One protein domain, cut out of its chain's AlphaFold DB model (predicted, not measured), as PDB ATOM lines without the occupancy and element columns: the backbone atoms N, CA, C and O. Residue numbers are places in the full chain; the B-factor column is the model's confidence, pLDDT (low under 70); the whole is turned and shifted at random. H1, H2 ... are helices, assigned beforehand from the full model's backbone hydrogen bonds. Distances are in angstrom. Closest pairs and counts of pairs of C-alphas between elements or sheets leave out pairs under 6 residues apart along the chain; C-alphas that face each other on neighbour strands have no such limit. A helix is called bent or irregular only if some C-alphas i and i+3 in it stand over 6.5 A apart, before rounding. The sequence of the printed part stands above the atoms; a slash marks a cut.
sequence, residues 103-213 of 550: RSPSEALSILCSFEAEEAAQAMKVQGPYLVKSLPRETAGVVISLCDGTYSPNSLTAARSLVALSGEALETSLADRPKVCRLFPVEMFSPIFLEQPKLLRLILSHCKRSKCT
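Overview. This is residues 103 to 213 of the 550 residues of a protein of Leptocylindrus danicus (UniProt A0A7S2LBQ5). Picture a rounded helical body with H3 at its core: H2 packs on one side of H3, H6 packs on the other, and H1 folds back on H2, so that H1, H2 and H3 make a triangle of nearly aligned helices. Short H5 fills the corner between H2 and H6, while short H4 and the long loop of residues 163 to 189 run round the outside. The printed part has 111 residues with six named helices, H1 to H6 in order along the chain, and no named strand; the class is all helix. The whole is compact, with a radius of gyration of the C-alphas of 12.6 A and spans of 34 by 29 by 28 A.

Arrangement. Start at the hub, H2, residues 117 to 134, the longest helix, which touches three others. Look near residue 127 for a kink of 73 degrees; H2 is irregular there, with C-alphas 126 and 129 7.4 A apart, and its line is a rough one. H1, residues 105 to 112, touches H2 at a shallow tilt of 7 degrees, opposite ways, and the two form a helical hairpin; their closest C-alphas, those of Leu 112 and Ala 120, are 5.6 A apart. H3, residues 136 to 148, touches H2 at a shallow tilt of 23 degrees, opposite ways, in a second helical hairpin, and here the closest C-alphas are those of Val 132 and Thr 139, 6.0 A apart. Between H1 and H3, the C-alphas of Leu 109 and Thr 139 come closest at 7.7 A, close but not clearly touching. H6, residues 197 to 209, touches H3 at a shallow tilt of 19 degrees, the same way, with the C-alphas of Ile 144 and Ile 203 closest at 6.0 A. The helix packing is mostly aligned, the three touching pairs with a tilt being shallow. H5, residues 190 to 193, touches H2 at its residues 125 to 132 alone, and the closest C-alphas are those of Pro 129 and Ile 192, 5.3 A apart. H5 and H6 only just touch, with 3 pairs of C-alphas within 8 A, and only at the corner by their link; the C-alphas of Phe 193 and Leu 200 are closest at 5.6 A. H3 and H5 are near each other. H4, residues 159 to 162, touches no helix; it is close to H3 but not clearly touching, with the C-alphas of Gly 141 and Ala 159 closest at 7.3 A. Among the pairs that are apart are H2 and H6, and H1 and H6. In H1, H3 and H6 every O i to N i+4 pair is within hydrogen-bond range, in H2 10 of 14 are, and H4 and H5 are too short for such a pair.

Along the chain. Find C-alpha 117 at (22.704, 10.166, 19.948); from there H2 runs 22.0 A to C-alpha 134. H1 begins at C-alpha 105, at (12.177, 21.245, 31.820), and is 10.5 A long. H3 measures 18.3 A from C-alpha 136 to C-alpha 148. H4 is 5.1 A long and H5 5.7 A. H6 runs 18.5 A and ends at C-alpha 209, at (39.641, 22.244, 20.692).

Size, cuts and confidence. The two C-alphas farthest apart, those of Arg 103 and Lys 211, are 35.7 A apart. The printed part has no cut. The links H1 to H2, H2 to H3 and H5 to H6 are tight, H3 to H4 is short, and H4 to H5 is long, with 27 residues. The C-alphas of that long link lie 9 to 17 A from the mean of the C-alphas. The mean pLDDT of the printed part is 71.7; look for values under 70 at residue 103, residues 153 to 181 and residue 213, and note that H4 has a mean of 41.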
ATOM      1  N   ARG A 103       5.571  19.071  30.238       63.25
ATOM      2  CA  ARG A 103       6.513  18.503  31.218       63.25
ATOM      3  C   ARG A 103       7.460  19.545  31.783       63.25
ATOM      4  O   ARG A 103       7.789  20.523  31.120       63.25
ATOM      5  N   SER A 104       7.910  19.306  33.014       72.94
ATOM      6  CA  SER A 104       8.934  20.144  33.629       72.94
ATOM      7  C   SER A 104      10.235  20.081  32.802       72.94
ATOM      8  O   SER A 104      10.571  19.024  32.257       72.94
ATOM      9  N   PRO A 105      10.992  21.186  32.684       71.94
ATOM     10  CA  PRO A 105      12.177  21.245  31.820       71.94
ATOM     11  C   PRO A 105      13.270  20.247  32.231       71.94
ATOM     12  O   PRO A 105      13.980  19.717  31.381       71.94
ATOM     13  N   SER A 106      13.361  19.920  33.526       76.94
ATOM     14  CA  SER A 106      14.306  18.918  34.036       76.94
ATOM     15  C   SER A 106      13.943  17.495  33.598       76.94
ATOM     16  O   SER A 106      14.821  16.726  33.205       76.94
ATOM     17  N   GLU A 107      12.652  17.151  33.601       73.88
ATOM     18  CA  GLU A 107      12.178  15.855  33.111       73.88
ATOM     19  C   GLU A 107      12.348  15.744  31.596       73.88
ATOM     20  O   GLU A 107      12.822  14.718  31.111       73.88
ATOM     21  N   ALA A 108      12.031  16.806  30.847       74.19
ATOM     22  CA  ALA A 108      12.216  16.842  29.398       74.19
ATOM     23  C   ALA A 108      13.683  16.594  29.002       74.19
ATOM     24  O   ALA A 108      13.946  15.762  28.135       74.19
ATOM     25  N   LEU A 109      14.636  17.230  29.697       77.81
ATOM     26  CA  LEU A 109      16.063  16.989  29.483       77.81
ATOM     27  C   LEU A 109      16.469  15.558  29.861       77.81
ATOM     28  O   LEU A 109      17.222  14.926  29.129       77.81
ATOM     29  N   SER A 110      15.955  15.014  30.971       76.25
ATOM     30  CA  SER A 110      16.267  13.636  31.381       76.25
ATOM     31  C   SER A 110      15.810  12.592  30.356       76.25
ATOM     32  O   SER A 110      16.517  11.619  30.112       76.25
ATOM     33  N   ILE A 111      14.662  12.830  29.717       73.31
ATOM     34  CA  ILE A 111      14.137  11.984  28.648       73.31
ATOM     35  C   ILE A 111      14.974  12.152  27.382       73.31
ATOM     36  O   ILE A 111      15.333  11.157  26.764       73.31
ATOM     37  N   LEU A 112      15.332  13.385  27.016       77.75
ATOM     38  CA  LEU A 112      16.206  13.634  25.869       77.75
ATOM     39  C   LEU A 112      17.529  12.877  26.020       77.75
ATOM     40  O   LEU A 112      17.963  12.204  25.091       77.75
ATOM     41  N   CYS A 113      18.113  12.919  27.218       74.44
ATOM     42  CA  CYS A 113      19.336  12.199  27.553       74.44
ATOM     43  C   CYS A 113      19.179  10.671  27.557       74.44
ATOM     44  O   CYS A 113      20.185   9.976  27.587       74.44
ATOM     45  N   SER A 114      17.955  10.134  27.541       77.56
ATOM     46  CA  SER A 114      17.710   8.690  27.431       77.56
ATOM     47  C   SER A 114      17.680   8.186  25.984       77.56
ATOM     48  O   SER A 114      17.794   6.982  25.761       77.56
ATOM     49  N   PHE A 115      17.568   9.088  25.003       77.81
ATOM     50  CA  PHE A 115      17.569   8.740  23.584       77.81
ATOM     51  C   PHE A 115      18.977   8.464  23.047       77.81
ATOM     52  O   PHE A 115      19.972   9.012  23.539       77.81
ATOM     53  N   GLU A 116      19.052   7.652  21.985       78.06
ATOM     54  CA  GLU A 116      20.281   7.460  21.211       78.06
ATOM     55  C   GLU A 116      20.766   8.785  20.602       78.06
ATOM     56  O   GLU A 116      19.988   9.711  20.383       78.06
ATOM     57  N   ALA A 117      22.067   8.894  20.311       79.38
ATOM     58  CA  ALA A 117      22.704  10.166  19.948       79.38
ATOM     59  C   ALA A 117      22.034  10.891  18.758       79.38
ATOM     60  O   ALA A 117      21.936  12.117  18.751       79.38
ATOM     61  N   GLU A 118      21.562  10.147  17.755       80.38
ATOM     62  CA  GLU A 118      20.903  10.705  16.567       80.38
ATOM     63  C   GLU A 118      19.499  11.244  16.868       80.38
ATOM     64  O   GLU A 118      19.154  12.352  16.452       80.38
ATOM     65  N   GLU A 119      18.725  10.511  17.664       79.69
ATOM     66  CA  GLU A 119      17.405  10.937  18.124       79.69
ATOM     67  C   GLU A 119      17.504  12.106  19.111       79.69
ATOM     68  O   GLU A 119      16.733  13.061  19.016       79.69
ATOM     69  N   ALA A 120      18.499  12.086  20.003       82.31
ATOM     70  CA  ALA A 120      18.785  13.161  20.947       82.31
ATOM     71  C   ALA A 120      19.161  14.466  20.230       82.31
ATOM     72  O   ALA A 120      18.660  15.532  20.591       82.31
ATOM     73  N   ALA A 121      19.981  14.399  19.175       83.25
ATOM     74  CA  ALA A 121      20.321  15.562  18.355       83.25
ATOM     75  C   ALA A 121      19.081  16.168  17.671       83.25
ATOM     76  O   ALA A 121      18.897  17.387  17.664       83.25
ATOM     77  N   GLN A 122      18.191  15.326  17.139       81.56
ATOM     78  CA  GLN A 122      16.959  15.787  16.501       81.56
ATOM     79  C   GLN A 122      15.951  16.347  17.520       81.56
ATOM     80  O   GLN A 122      15.328  17.381  17.268       81.56
ATOM     81  N   ALA A 123      15.831  15.716  18.692       80.06
ATOM     82  CA  ALA A 123      15.040  16.222  19.812       80.06
ATOM     83  C   ALA A 123      15.556  17.592  20.274       80.06
ATOM     84  O   ALA A 123      14.768  18.518  20.464       80.06
ATOM     85  N   MET A 124      16.879  17.749  20.376       82.88
ATOM     86  CA  MET A 124      17.529  18.998  20.771       82.88
ATOM     87  C   MET A 124      17.242  20.129  19.783       82.88
ATOM     88  O   MET A 124      17.043  21.265  20.194       82.88
ATOM     89  N   LYS A 125      17.127  19.839  18.485       82.94
ATOM     90  CA  LYS A 125      16.748  20.849  17.488       82.94
ATOM     91  C   LYS A 125      15.332  21.394  17.703       82.94
ATOM     92  O   LYS A 125      15.095  22.584  17.520       82.94
ATOM     93  N   VAL A 126      14.390  20.528  18.076       81.81
ATOM     94  CA  VAL A 126      12.977  20.904  18.263       81.81
ATOM     95  C   VAL A 126      12.750  21.544  19.633       81.81
ATOM     96  O   VAL A 126      12.015  22.520  19.752       81.81
ATOM     97  N   GLN A 127      13.380  21.001  20.671       78.31
ATOM     98  CA  GLN A 127      13.127  21.382  22.060       78.31
ATOM     99  C   GLN A 127      14.169  22.308  22.668       78.31
ATOM    100  O   GLN A 127      13.905  22.935  23.695       78.31
ATOM    101  N   GLY A 128      15.340  22.405  22.047       81.44
ATOM    102  CA  GLY A 128      16.451  23.226  22.502       81.44
ATOM    103  C   GLY A 128      16.036  24.649  22.867       81.44
ATOM    104  O   GLY A 128      16.391  25.080  23.958       81.44
ATOM    105  N   PRO A 129      15.223  25.370  22.063       82.38
ATOM    106  CA  PRO A 129      14.832  26.740  22.399       82.38
ATOM    107  C   PRO A 129      14.057  26.857  23.721       82.38
ATOM    108  O   PRO A 129      14.179  27.851  24.433       82.38
ATOM    109  N   TYR A 130      13.267  25.838  24.073       82.06
ATOM    110  CA  TYR A 130      12.557  25.776  25.352       82.06
ATOM    111  C   TYR A 130      13.495  25.388  26.508       82.06
ATOM    112  O   TYR A 130      13.431  25.966  27.598       82.06
ATOM    113  N   LEU A 131      14.401  24.438  26.265       81.50
ATOM    114  CA  LEU A 131      15.365  23.968  27.260       81.50
ATOM    115  C   LEU A 131      16.420  25.030  27.590       81.50
ATOM    116  O   LEU A 131      16.704  25.250  28.758       81.50
ATOM    117  N   VAL A 132      16.925  25.775  26.609       83.94
ATOM    118  CA  VAL A 132      17.912  26.845  26.828       83.94
ATOM    119  C   VAL A 132      17.339  28.004  27.649       83.94
ATOM    120  O   VAL A 132      18.049  28.603  28.455       83.94
ATOM    121  N   LYS A 133      16.036  28.290  27.537       83.00
ATOM    122  CA  LYS A 133      15.378  29.327  28.354       83.00
ATOM    123  C   LYS A 133      15.263  28.965  29.833       83.00
ATOM    124  O   LYS A 133      15.149  29.859  30.664       83.00
ATOM    125  N   SER A 134      15.265  27.676  30.160       83.38
ATOM    126  CA  SER A 134      15.013  27.182  31.517       83.38
ATOM    127  C   SER A 134      16.258  26.578  32.173       83.38
ATOM    128  O   SER A 134      16.529  26.860  33.336       83.38
ATOM    129  N   LEU A 135      17.021  25.782  31.422       83.31
ATOM    130  CA  LEU A 135      18.211  25.029  31.832       83.31
ATOM    131  C   LEU A 135      19.355  25.217  30.815       83.31
ATOM    132  O   LEU A 135      19.724  24.293  30.081       83.31
ATOM    133  N   PRO A 136      19.908  26.434  30.712       81.06
ATOM    134  CA  PRO A 136      20.868  26.780  29.668       81.06
ATOM    135  C   PRO A 136      22.203  26.041  29.763       81.06
ATOM    136  O   PRO A 136      22.745  25.594  28.751       81.06
ATOM    137  N   ARG A 137      22.730  25.880  30.980       81.38
ATOM    138  CA  ARG A 137      24.043  25.261  31.218       81.38
ATOM    139  C   ARG A 137      23.997  23.760  30.969       81.38
ATOM    140  O   ARG A 137      24.889  23.198  30.344       81.38
ATOM    141  N   GLU A 138      22.931  23.124  31.428       81.25
ATOM    142  CA  GLU A 138      22.695  21.699  31.259       81.25
ATOM    143  C   GLU A 138      22.484  21.365  29.779       81.25
ATOM    144  O   GLU A 138      23.062  20.404  29.273       81.25
ATOM    145  N   THR A 139      21.726  22.204  29.066       83.94
ATOM    146  CA  THR A 139      21.500  22.049  27.622       83.94
ATOM    147  C   THR A 139      22.796  22.227  26.826       83.94
ATOM    148  O   THR A 139      23.078  21.426  25.934       83.94
ATOM    149  N   ALA A 140      23.630  23.212  27.181       84.06
ATOM    150  CA  ALA A 140      24.946  23.403  26.569       84.06
ATOM    151  C   ALA A 140      25.865  22.187  26.779       84.06
ATOM    152  O   ALA A 140      26.501  21.732  25.832       84.06
ATOM    153  N   GLY A 141      25.885  21.602  27.982       81.00
ATOM    154  CA  GLY A 141      26.686  20.406  28.278       81.00
ATOM    155  C   GLY A 141      26.305  19.185  27.431       81.00
ATOM    156  O   GLY A 141      27.183  18.450  26.969       81.00
ATOM    157  N   VAL A 142      25.007  18.989  27.167       82.31
ATOM    158  CA  VAL A 142      24.530  17.940  26.248       82.31
ATOM    159  C   VAL A 142      25.010  18.208  24.823       82.31
ATOM    160  O   VAL A 142      25.525  17.299  24.176       82.31
ATOM    161  N   VAL A 143      24.895  19.450  24.346       83.88
ATOM    162  CA  VAL A 143      25.335  19.837  22.996       83.88
ATOM    163  C   VAL A 143      26.843  19.655  22.822       83.88
ATOM    164  O   VAL A 143      27.254  19.080  21.818       83.88
ATOM    165  N   ILE A 144      27.661  20.046  23.805       83.19
ATOM    166  CA  ILE A 144      29.116  19.811  23.785       83.19
ATOM    167  C   ILE A 144      29.405  18.310  23.698       83.19
ATOM    168  O   ILE A 144      30.179  17.880  22.851       83.19
ATOM    169  N   SER A 145      28.717  17.495  24.502       80.00
ATOM    170  CA  SER A 145      28.906  16.037  24.496       80.00
ATOM    171  C   SER A 145      28.544  15.402  23.145       80.00
ATOM    172  O   SER A 145      29.202  14.455  22.709       80.00
ATOM    173  N   LEU A 146      27.508  15.916  22.471       82.19
ATOM    174  CA  LEU A 146      27.114  15.486  21.124       82.19
ATOM    175  C   LEU A 146      28.140  15.923  20.067       82.19
ATOM    176  O   LEU A 146      28.463  15.140  19.173       82.19
ATOM    177  N   CYS A 147      28.680  17.138  20.173       80.50
ATOM    178  CA  CYS A 147      29.691  17.652  19.245       80.50
ATOM    179  C   CYS A 147      31.039  16.928  19.412       80.50
ATOM    180  O   CYS A 147      31.645  16.552  18.415       80.50
ATOM    181  N   ASP A 148      31.458  16.638  20.647       75.88
ATOM    182  CA  ASP A 148      32.722  15.955  20.963       75.88
ATOM    183  C   ASP A 148      32.662  14.428  20.758       75.88
ATOM    184  O   ASP A 148      33.685  13.738  20.801       75.88
ATOM    185  N   GLY A 149      31.467  13.874  20.529       73.94
ATOM    186  CA  GLY A 149      31.261  12.439  20.329       73.94
ATOM    187  C   GLY A 149      31.307  11.614  21.623       73.94
ATOM    188  O   GLY A 149      31.409  10.388  21.574       73.94
ATOM    189  N   THR A 150      31.266  12.270  22.785       76.69
ATOM    190  CA  THR A 150      31.335  11.642  24.118       76.69
ATOM    191  C   THR A 150      29.955  11.365  24.716       76.69
ATOM    192  O   THR A 150      29.849  10.754  25.784       76.69
ATOM    193  N   TYR A 151      28.892  11.792  24.031       77.44
ATOM    194  CA  TYR A 151      27.517  11.563  24.445       77.44
ATOM    195  C   TYR A 151      27.202  10.066  24.529       77.44
ATOM    196  O   TYR A 151      27.384   9.311  23.570       77.44
ATOM    197  N   SER A 152      26.662   9.638  25.671       72.06
ATOM    198  CA  SER A 152      25.988   8.349  25.769       72.06
ATOM    199  C   SER A 152      24.788   8.419  26.717       72.06
ATOM    200  O   SER A 152      24.870   9.109  27.743       72.06
ATOM    201  N   PRO A 153      23.697   7.682  26.426       65.25
ATOM    202  CA  PRO A 153      22.440   7.818  27.166       65.25
ATOM    203  C   PRO A 153      22.563   7.516  28.668       65.25
ATOM    204  O   PRO A 153      21.868   8.084  29.505       65.25
ATOM    205  N   ASN A 154      23.520   6.653  29.030       58.22
ATOM    206  CA  ASN A 154      23.740   6.199  30.407       58.22
ATOM    207  C   ASN A 154      24.877   6.940  31.142       58.22
ATOM    208  O   ASN A 154      25.035   6.760  32.348       58.22
ATOM    209  N   SER A 155      25.684   7.759  30.455       55.28
ATOM    210  CA  SER A 155      26.848   8.451  31.049       55.28
ATOM    211  C   SER A 155      26.508   9.836  31.616       55.28
ATOM    212  O   SER A 155      27.267  10.396  32.408       55.28
ATOM    213  N   LEU A 156      25.339  10.400  31.292       53.34
ATOM    214  CA  LEU A 156      24.967  11.759  31.712       53.34
ATOM    215  C   LEU A 156      24.566  11.915  33.187       53.34
ATOM    216  O   LEU A 156      24.480  13.043  33.674       53.34
ATOM    217  N   THR A 157      24.465  10.829  33.956       45.69
ATOM    218  CA  THR A 157      24.481  10.925  35.426       45.69
ATOM    219  C   THR A 157      25.798  11.546  35.926       45.69
ATOM    220  O   THR A 157      25.798  12.229  36.945       45.69
ATOM    221  N   ALA A 158      26.900  11.410  35.170       40.56
ATOM    222  CA  ALA A 158      28.173  12.085  35.436       40.56
ATOM    223  C   ALA A 158      28.217  13.539  34.917       40.56
ATOM    224  O   ALA A 158      28.948  14.359  35.470       40.56
ATOM    225  N   ALA A 159      27.412  13.898  33.909       40.59
ATOM    226  CA  ALA A 159      27.323  15.272  33.405       40.59
ATOM    227  C   ALA A 159      26.678  16.235  34.414       40.59
ATOM    228  O   ALA A 159      27.056  17.399  34.477       40.59
ATOM    229  N   ARG A 160      25.805  15.733  35.301       42.03
ATOM    230  CA  ARG A 160      25.306  16.499  36.462       42.03
ATOM    231  C   ARG A 160      26.428  16.914  37.428       42.03
ATOM    232  O   ARG A 160      26.265  17.898  38.137       42.03
ATOM    233  N   SER A 161      27.561  16.205  37.435       38.91
ATOM    234  CA  SER A 161      28.739  16.532  38.254       38.91
ATOM    235  C   SER A 161      29.700  17.517  37.573       38.91
ATOM    236  O   SER A 161      30.481  18.159  38.266       38.91
ATOM    237  N   LEU A 162      29.627  17.679  36.244       40.69
ATOM    238  CA  LEU A 162      30.375  18.709  35.498       40.69
ATOM    239  C   LEU A 162      29.794  20.117  35.727       40.69
ATOM    240  O   LEU A 162      30.501  21.105  35.583       40.69
ATOM    241  N   VAL A 163      28.527  20.207  36.154       41.56
ATOM    242  CA  VAL A 163      27.816  21.462  36.479       41.56
ATOM    243  C   VAL A 163      28.290  22.092  37.803       41.56
ATOM    244  O   VAL A 163      28.029  23.267  38.051       41.56
ATOM    245  N   ALA A 164      29.011  21.345  38.650       36.88
ATOM    246  CA  ALA A 164      29.551  21.845  39.920       36.88
ATOM    247  C   ALA A 164      30.927  22.523  39.788       36.88
ATOM    248  O   ALA A 164      31.436  23.065  40.767       36.88
ATOM    249  N   LEU A 165      31.539  22.481  38.604       36.56
ATOM    250  CA  LEU A 165      32.886  22.979  38.375       36.56
ATOM    251  C   LEU A 165      32.835  24.330  37.653       36.56
ATOM    252  O   LEU A 165      32.113  24.503  36.670       36.56
ATOM    253  N   SER A 166      33.580  25.297  38.188       38.88
ATOM    254  CA  SER A 166      33.854  26.583  37.546       38.88
ATOM    255  C   SER A 166      34.459  26.376  36.153       38.88
ATOM    256  O   SER A 166      35.013  25.316  35.857       38.88
ATOM    257  N   GLY A 167      34.334  27.398  35.297       44.41
ATOM    258  CA  GLY A 167      34.626  27.342  33.858       44.41
ATOM    259  C   GLY A 167      35.969  26.715  33.469       44.41
ATOM    260  O   GLY A 167      36.031  26.083  32.426       44.41
ATOM    261  N   GLU A 168      36.993  26.788  34.321       39.72
ATOM    262  CA  GLU A 168      38.321  26.209  34.066       39.72
ATOM    263  C   GLU A 168      38.401  24.692  34.296       39.72
ATOM    264  O   GLU A 168      39.127  23.982  33.605       39.72
ATOM    265  N   ALA A 169      37.632  24.141  35.238       34.31
ATOM    266  CA  ALA A 169      37.697  22.714  35.565       34.31
ATOM    267  C   ALA A 169      36.868  21.830  34.607       34.31
ATOM    268  O   ALA A 169      36.999  20.602  34.618       34.31
ATOM    269  N   LEU A 170      36.067  22.445  33.728       44.78
ATOM    270  CA  LEU A 170      35.419  21.786  32.589       44.78
ATOM    271  C   LEU A 170      36.414  21.515  31.439       44.78
ATOM    272  O   LEU A 170      36.280  20.520  30.723       44.78
ATOM    273  N   GLU A 171      37.439  22.362  31.293       42.31
ATOM    274  CA  GLU A 171      38.345  22.384  30.137       42.31
ATOM    275  C   GLU A 171      39.295  21.177  30.065       42.31
ATOM    276  O   GLU A 171      39.742  20.796  28.981       42.31
ATOM    277  N   THR A 172      39.594  20.547  31.202       41.66
ATOM    278  CA  THR A 172      40.652  19.524  31.297       41.66
ATOM    279  C   THR A 172      40.113  18.088  31.280       41.66
ATOM    280  O   THR A 172      40.847  17.162  30.948       41.66
ATOM    281  N   SER A 173      38.834  17.862  31.612       45.78
ATOM    282  CA  SER A 173      38.308  16.508  31.896       45.78
ATOM    283  C   SER A 173      37.617  15.804  30.713       45.78
ATOM    284  O   SER A 173      37.465  14.581  30.721       45.78
ATOM    285  N   LEU A 174      37.193  16.540  29.679       51.09
ATOM    286  CA  LEU A 174      36.409  15.990  28.557       51.09
ATOM    287  C   LEU A 174      37.254  15.523  27.359       51.09
ATOM    288  O   LEU A 174      36.776  14.714  26.567       51.09
ATOM    289  N   ALA A 175      38.506  15.976  27.247       47.84
ATOM    290  CA  ALA A 175      39.357  15.723  26.081       47.84
ATOM    291  C   ALA A 175      39.843  14.263  25.938       47.84
ATOM    292  O   ALA A 175      40.271  13.882  24.851       47.84
ATOM    293  N   ASP A 176      39.761  13.449  26.999       47.69
ATOM    294  CA  ASP A 176      40.362  12.103  27.058       47.69
ATOM    295  C   ASP A 176      39.327  10.961  27.149       47.69
ATOM    296  O   ASP A 176      39.640   9.817  27.482       47.69
ATOM    297  N   ARG A 177      38.044  11.252  26.880       59.31
ATOM    298  CA  ARG A 177      36.989  10.225  26.884       59.31
ATOM    299  C   ARG A 177      36.907   9.515  25.528       59.31
ATOM    300  O   ARG A 177      36.987  10.172  24.489       59.31
ATOM    301  N   PRO A 178      36.700   8.183  25.502       58.31
ATOM    302  CA  PRO A 178      36.549   7.449  24.251       58.31
ATOM    303  C   PRO A 178      35.348   7.991  23.470       58.31
ATOM    304  O   PRO A 178      34.275   8.188  24.039       58.31
ATOM    305  N   LYS A 179      35.528   8.228  22.166       66.62
ATOM    306  CA  LYS A 179      34.449   8.670  21.272       66.62
ATOM    307  C   LYS A 179      33.440   7.529  21.119       66.62
ATOM    308  O   LYS A 179      33.773   6.486  20.561       66.62
ATOM    309  N   VAL A 180      32.237   7.713  21.658       67.12
ATOM    310  CA  VAL A 180      31.164   6.704  21.702       67.12
ATOM    311  C   VAL A 180      30.171   6.897  20.555       67.12
ATOM    312  O   VAL A 180      29.567   5.928  20.101       67.12
ATOM    313  N   CYS A 181      30.015   8.126  20.054       66.75
ATOM    314  CA  CYS A 181      29.079   8.440  18.979       66.75
ATOM    315  C   CYS A 181      29.724   9.237  17.838       66.75
ATOM    316  O   CYS A 181      30.829   9.772  17.955       66.75
ATOM    317  N   ARG A 182      29.006   9.313  16.707       73.38
ATOM    318  CA  ARG A 182      29.379  10.183  15.586       73.38
ATOM    319  C   ARG A 182      29.402  11.646  16.039       73.38
ATOM    320  O   ARG A 182      28.609  12.032  16.896       73.38
ATOM    321  N   LEU A 183      30.287  12.439  15.441       79.50
ATOM    322  CA  LEU A 183      30.364  13.879  15.688       79.50
ATOM    323  C   LEU A 183      29.194  14.569  14.984       79.50
ATOM    324  O   LEU A 183      28.923  14.289  13.813       79.50
ATOM    325  N   PHE A 184      28.511  15.463  15.691       79.62
ATOM    326  CA  PHE A 184      27.430  16.263  15.125       79.62
ATOM    327  C   PHE A 184      27.928  17.683  14.813       79.62
ATOM    328  O   PHE A 184      28.589  18.284  15.660       79.62
ATOM    329  N   PRO A 185      27.622  18.244  13.626       81.12
ATOM    330  CA  PRO A 185      28.004  19.611  13.296       81.12
ATOM    331  C   PRO A 185      27.351  20.635  14.228       81.12
ATOM    332  O   PRO A 185      26.133  20.639  14.412       81.12
ATOM    333  N   VAL A 186      28.156  21.565  14.740       83.31
ATOM    334  CA  VAL A 186      27.716  22.631  15.661       83.31
ATOM    335  C   VAL A 186      26.653  23.539  15.041       83.31
ATOM    336  O   VAL A 186      25.790  24.060  15.740       83.31
ATOM    337  N   GLU A 187      26.669  23.691  13.716       83.12
ATOM    338  CA  GLU A 187      25.687  24.467  12.950       83.12
ATOM    339  C   GLU A 187      24.243  23.999  13.179       83.12
ATOM    340  O   GLU A 187      23.310  24.795  13.110       83.12
ATOM    341  N   MET A 188      24.045  22.724  13.527       81.81
ATOM    342  CA  MET A 188      22.719  22.211  13.868       81.81
ATOM    343  C   MET A 188      22.154  22.827  15.152       81.81
ATOM    344  O   MET A 188      20.933  22.898  15.305       81.81
ATOM    345  N   PHE A 189      23.027  23.248  16.068       84.62
ATOM    346  CA  PHE A 189      22.667  23.692  17.411       84.62
ATOM    347  C   PHE A 189      22.908  25.185  17.641       84.62
ATOM    348  O   PHE A 189      22.307  25.753  18.550       84.62
ATOM    349  N   SER A 190      23.727  25.848  16.819       83.44
ATOM    350  CA  SER A 190      24.034  27.275  16.976       83.44
ATOM    351  C   SER A 190      22.802  28.194  17.054       83.44
ATOM    352  O   SER A 190      22.816  29.078  17.915       83.44
ATOM    353  N   PRO A 191      21.693  27.988  16.300       84.56
ATOM    354  CA  PRO A 191      20.531  28.878  16.380       84.56
ATOM    355  C   PRO A 191      19.821  28.823  17.738       84.56
ATOM    356  O   PRO A 191      19.084  29.737  18.098       84.56
ATOM    357  N   ILE A 192      20.035  27.745  18.499       83.88
ATOM    358  CA  ILE A 192      19.398  27.516  19.796       83.88
ATOM    359  C   ILE A 192      19.969  28.473  20.858       83.88
ATOM    360  O   ILE A 192      19.248  28.892  21.761       83.88
ATOM    361  N   PHE A 193      21.242  28.856  20.732       85.62
ATOM    362  CA  PHE A 193      21.965  29.661  21.723       85.62
ATOM    363  C   PHE A 193      22.109  31.139  21.333       85.62
ATOM    364  O   PHE A 193      22.877  31.858  21.966       85.62
ATOM    365  N   LEU A 194      21.359  31.626  20.336       81.06
ATOM    366  CA  LEU A 194      21.424  33.032  19.900       81.06
ATOM    367  C   LEU A 194      21.075  34.026  21.020       81.06
ATOM    368  O   LEU A 194      21.661  35.097  21.092       81.06
ATOM    369  N   GLU A 195      20.154  33.665  21.918       83.69
ATOM    370  CA  GLU A 195      19.799  34.496  23.081       83.69
ATOM    371  C   GLU A 195      20.854  34.423  24.213       83.69
ATOM    372  O   GLU A 195      20.741  35.136  25.209       83.69
ATOM    373  N   GLN A 196      21.869  33.554  24.102       84.44
ATOM    374  CA  GLN A 196      22.861  33.282  25.149       84.44
ATOM    375  C   GLN A 196      24.300  33.249  24.599       84.44
ATOM    376  O   GLN A 196      24.917  32.179  24.515       84.44
ATOM    377  N   PRO A 197      24.882  34.425  24.294       85.44
ATOM    378  CA  PRO A 197      26.183  34.541  23.627       85.44
ATOM    379  C   PRO A 197      27.338  33.886  24.401       85.44
ATOM    380  O   PRO A 197      28.146  33.177  23.810       85.44
ATOM    381  N   LYS A 198      27.376  34.021  25.736       85.38
ATOM    382  CA  LYS A 198      28.433  33.428  26.586       85.38
ATOM    383  C   LYS A 198      28.498  31.898  26.481       85.38
ATOM    384  O   LYS A 198      29.572  31.304  26.464       85.38
ATOM    385  N   LEU A 199      27.336  31.244  26.405       84.69
ATOM    386  CA  LEU A 199      27.262  29.786  26.275       84.69
ATOM    387  C   LEU A 199      27.554  29.336  24.848       84.69
ATOM    388  O   LEU A 199      28.237  28.331  24.667       84.69
ATOM    389  N   LEU A 200      27.101  30.097  23.849       87.25
ATOM    390  CA  LEU A 200      27.468  29.852  22.460       87.25
ATOM    391  C   LEU A 200      28.992  29.903  22.280       87.25
ATOM    392  O   LEU A 200      29.558  28.989  21.684       87.25
ATOM    393  N   ARG A 201      29.670  30.902  22.857       88.50
ATOM    394  CA  ARG A 201      31.134  30.992  22.811       88.50
ATOM    395  C   ARG A 201      31.806  29.785  23.464       88.50
ATOM    396  O   ARG A 201      32.693  29.198  22.853       88.50
ATOM    397  N   LEU A 202      31.359  29.372  24.656       85.38
ATOM    398  CA  LEU A 202      31.893  28.186  25.337       85.38
ATOM    399  C   LEU A 202      31.781  26.926  24.464       85.38
ATOM    400  O   LEU A 202      32.748  26.178  24.331       85.38
ATOM    401  N   ILE A 203      30.621  26.713  23.830       84.94
ATOM    402  CA  ILE A 203      30.403  25.585  22.913       84.94
ATOM    403  C   ILE A 203      31.376  25.667  21.731       84.94
ATOM    404  O   ILE A 203      32.043  24.683  21.416       84.94
ATOM    405  N   LEU A 204      31.489  26.832  21.091       86.75
ATOM    406  CA  LEU A 204      32.359  27.035  19.929       86.75
ATOM    407  C   LEU A 204      33.850  26.854  20.280       86.75
ATOM    408  O   LEU A 204      34.578  26.238  19.500       86.75
ATOM    409  N   SER A 205      34.289  27.303  21.458       84.31
ATOM    410  CA  SER A 205      35.665  27.124  21.948       84.31
ATOM    411  C   SER A 205      35.991  25.640  22.184       84.31
ATOM    412  O   SER A 205      37.016  25.136  21.712       84.31
ATOM    413  N   HIS A 206      35.062  24.886  22.787       80.56
ATOM    414  CA  HIS A 206      35.177  23.427  22.901       80.56
ATOM    415  C   HIS A 206      35.268  22.746  21.532       80.56
ATOM    416  O   HIS A 206      36.144  21.909  21.312       80.56
ATOM    417  N   CYS A 207      34.427  23.160  20.585       82.06
ATOM    418  CA  CYS A 207      34.401  22.595  19.238       82.06
ATOM    419  C   CYS A 207      35.692  22.874  18.454       82.06
ATOM    420  O   CYS A 207      36.150  22.016  17.696       82.06
ATOM    421  N   LYS A 208      36.323  24.038  18.669       78.94
ATOM    422  CA  LYS A 208      37.657  24.345  18.134       78.94
ATOM    423  C   LYS A 208      38.703  23.382  18.702       78.94
ATOM    424  O   LYS A 208      39.481  22.803  17.944       78.94
ATOM    425  N   ARG A 209      38.696  23.153  20.019       77.81
ATOM    426  CA  ARG A 209      39.641  22.244  20.692       77.81
ATOM    427  C   ARG A 209      39.465  20.785  20.261       77.81
ATOM    428  O   ARG A 209      40.459  20.082  20.084       77.81
ATOM    429  N   SER A 210      38.229  20.340  20.037       71.69
ATOM    430  CA  SER A 210      37.923  18.984  19.562       71.69
ATOM    431  C   SER A 210      38.081  18.795  18.047       71.69
ATOM    432  O   SER A 210      37.863  17.689  17.543       71.69
ATOM    433  N   LYS A 211      38.541  19.834  17.326       70.25
ATOM    434  CA  LYS A 211      38.733  19.860  15.864       70.25
ATOM    435  C   LYS A 211      37.453  19.524  15.092       70.25
ATOM    436  O   LYS A 211      37.497  18.855  14.059       70.25
ATOM    437  N   CYS A 212      36.307  19.972  15.598       70.62
ATOM    438  CA  CYS A 212      35.049  19.865  14.875       70.62
ATOM    439  C   CYS A 212      35.077  20.745  13.618       70.62
ATOM    440  O   CYS A 212      35.664  21.828  13.602       70.62
ATOM    441  N   THR A 213      34.410  20.302  12.553       69.88
ATOM    442  CA  THR A 213      34.272  21.088  11.323       69.88
ATOM    443  C   THR A 213      33.372  22.296  11.583       69.88
ATOM    444  O   THR A 213      32.162  22.139  11.754       69.88
TER     445      THR A 213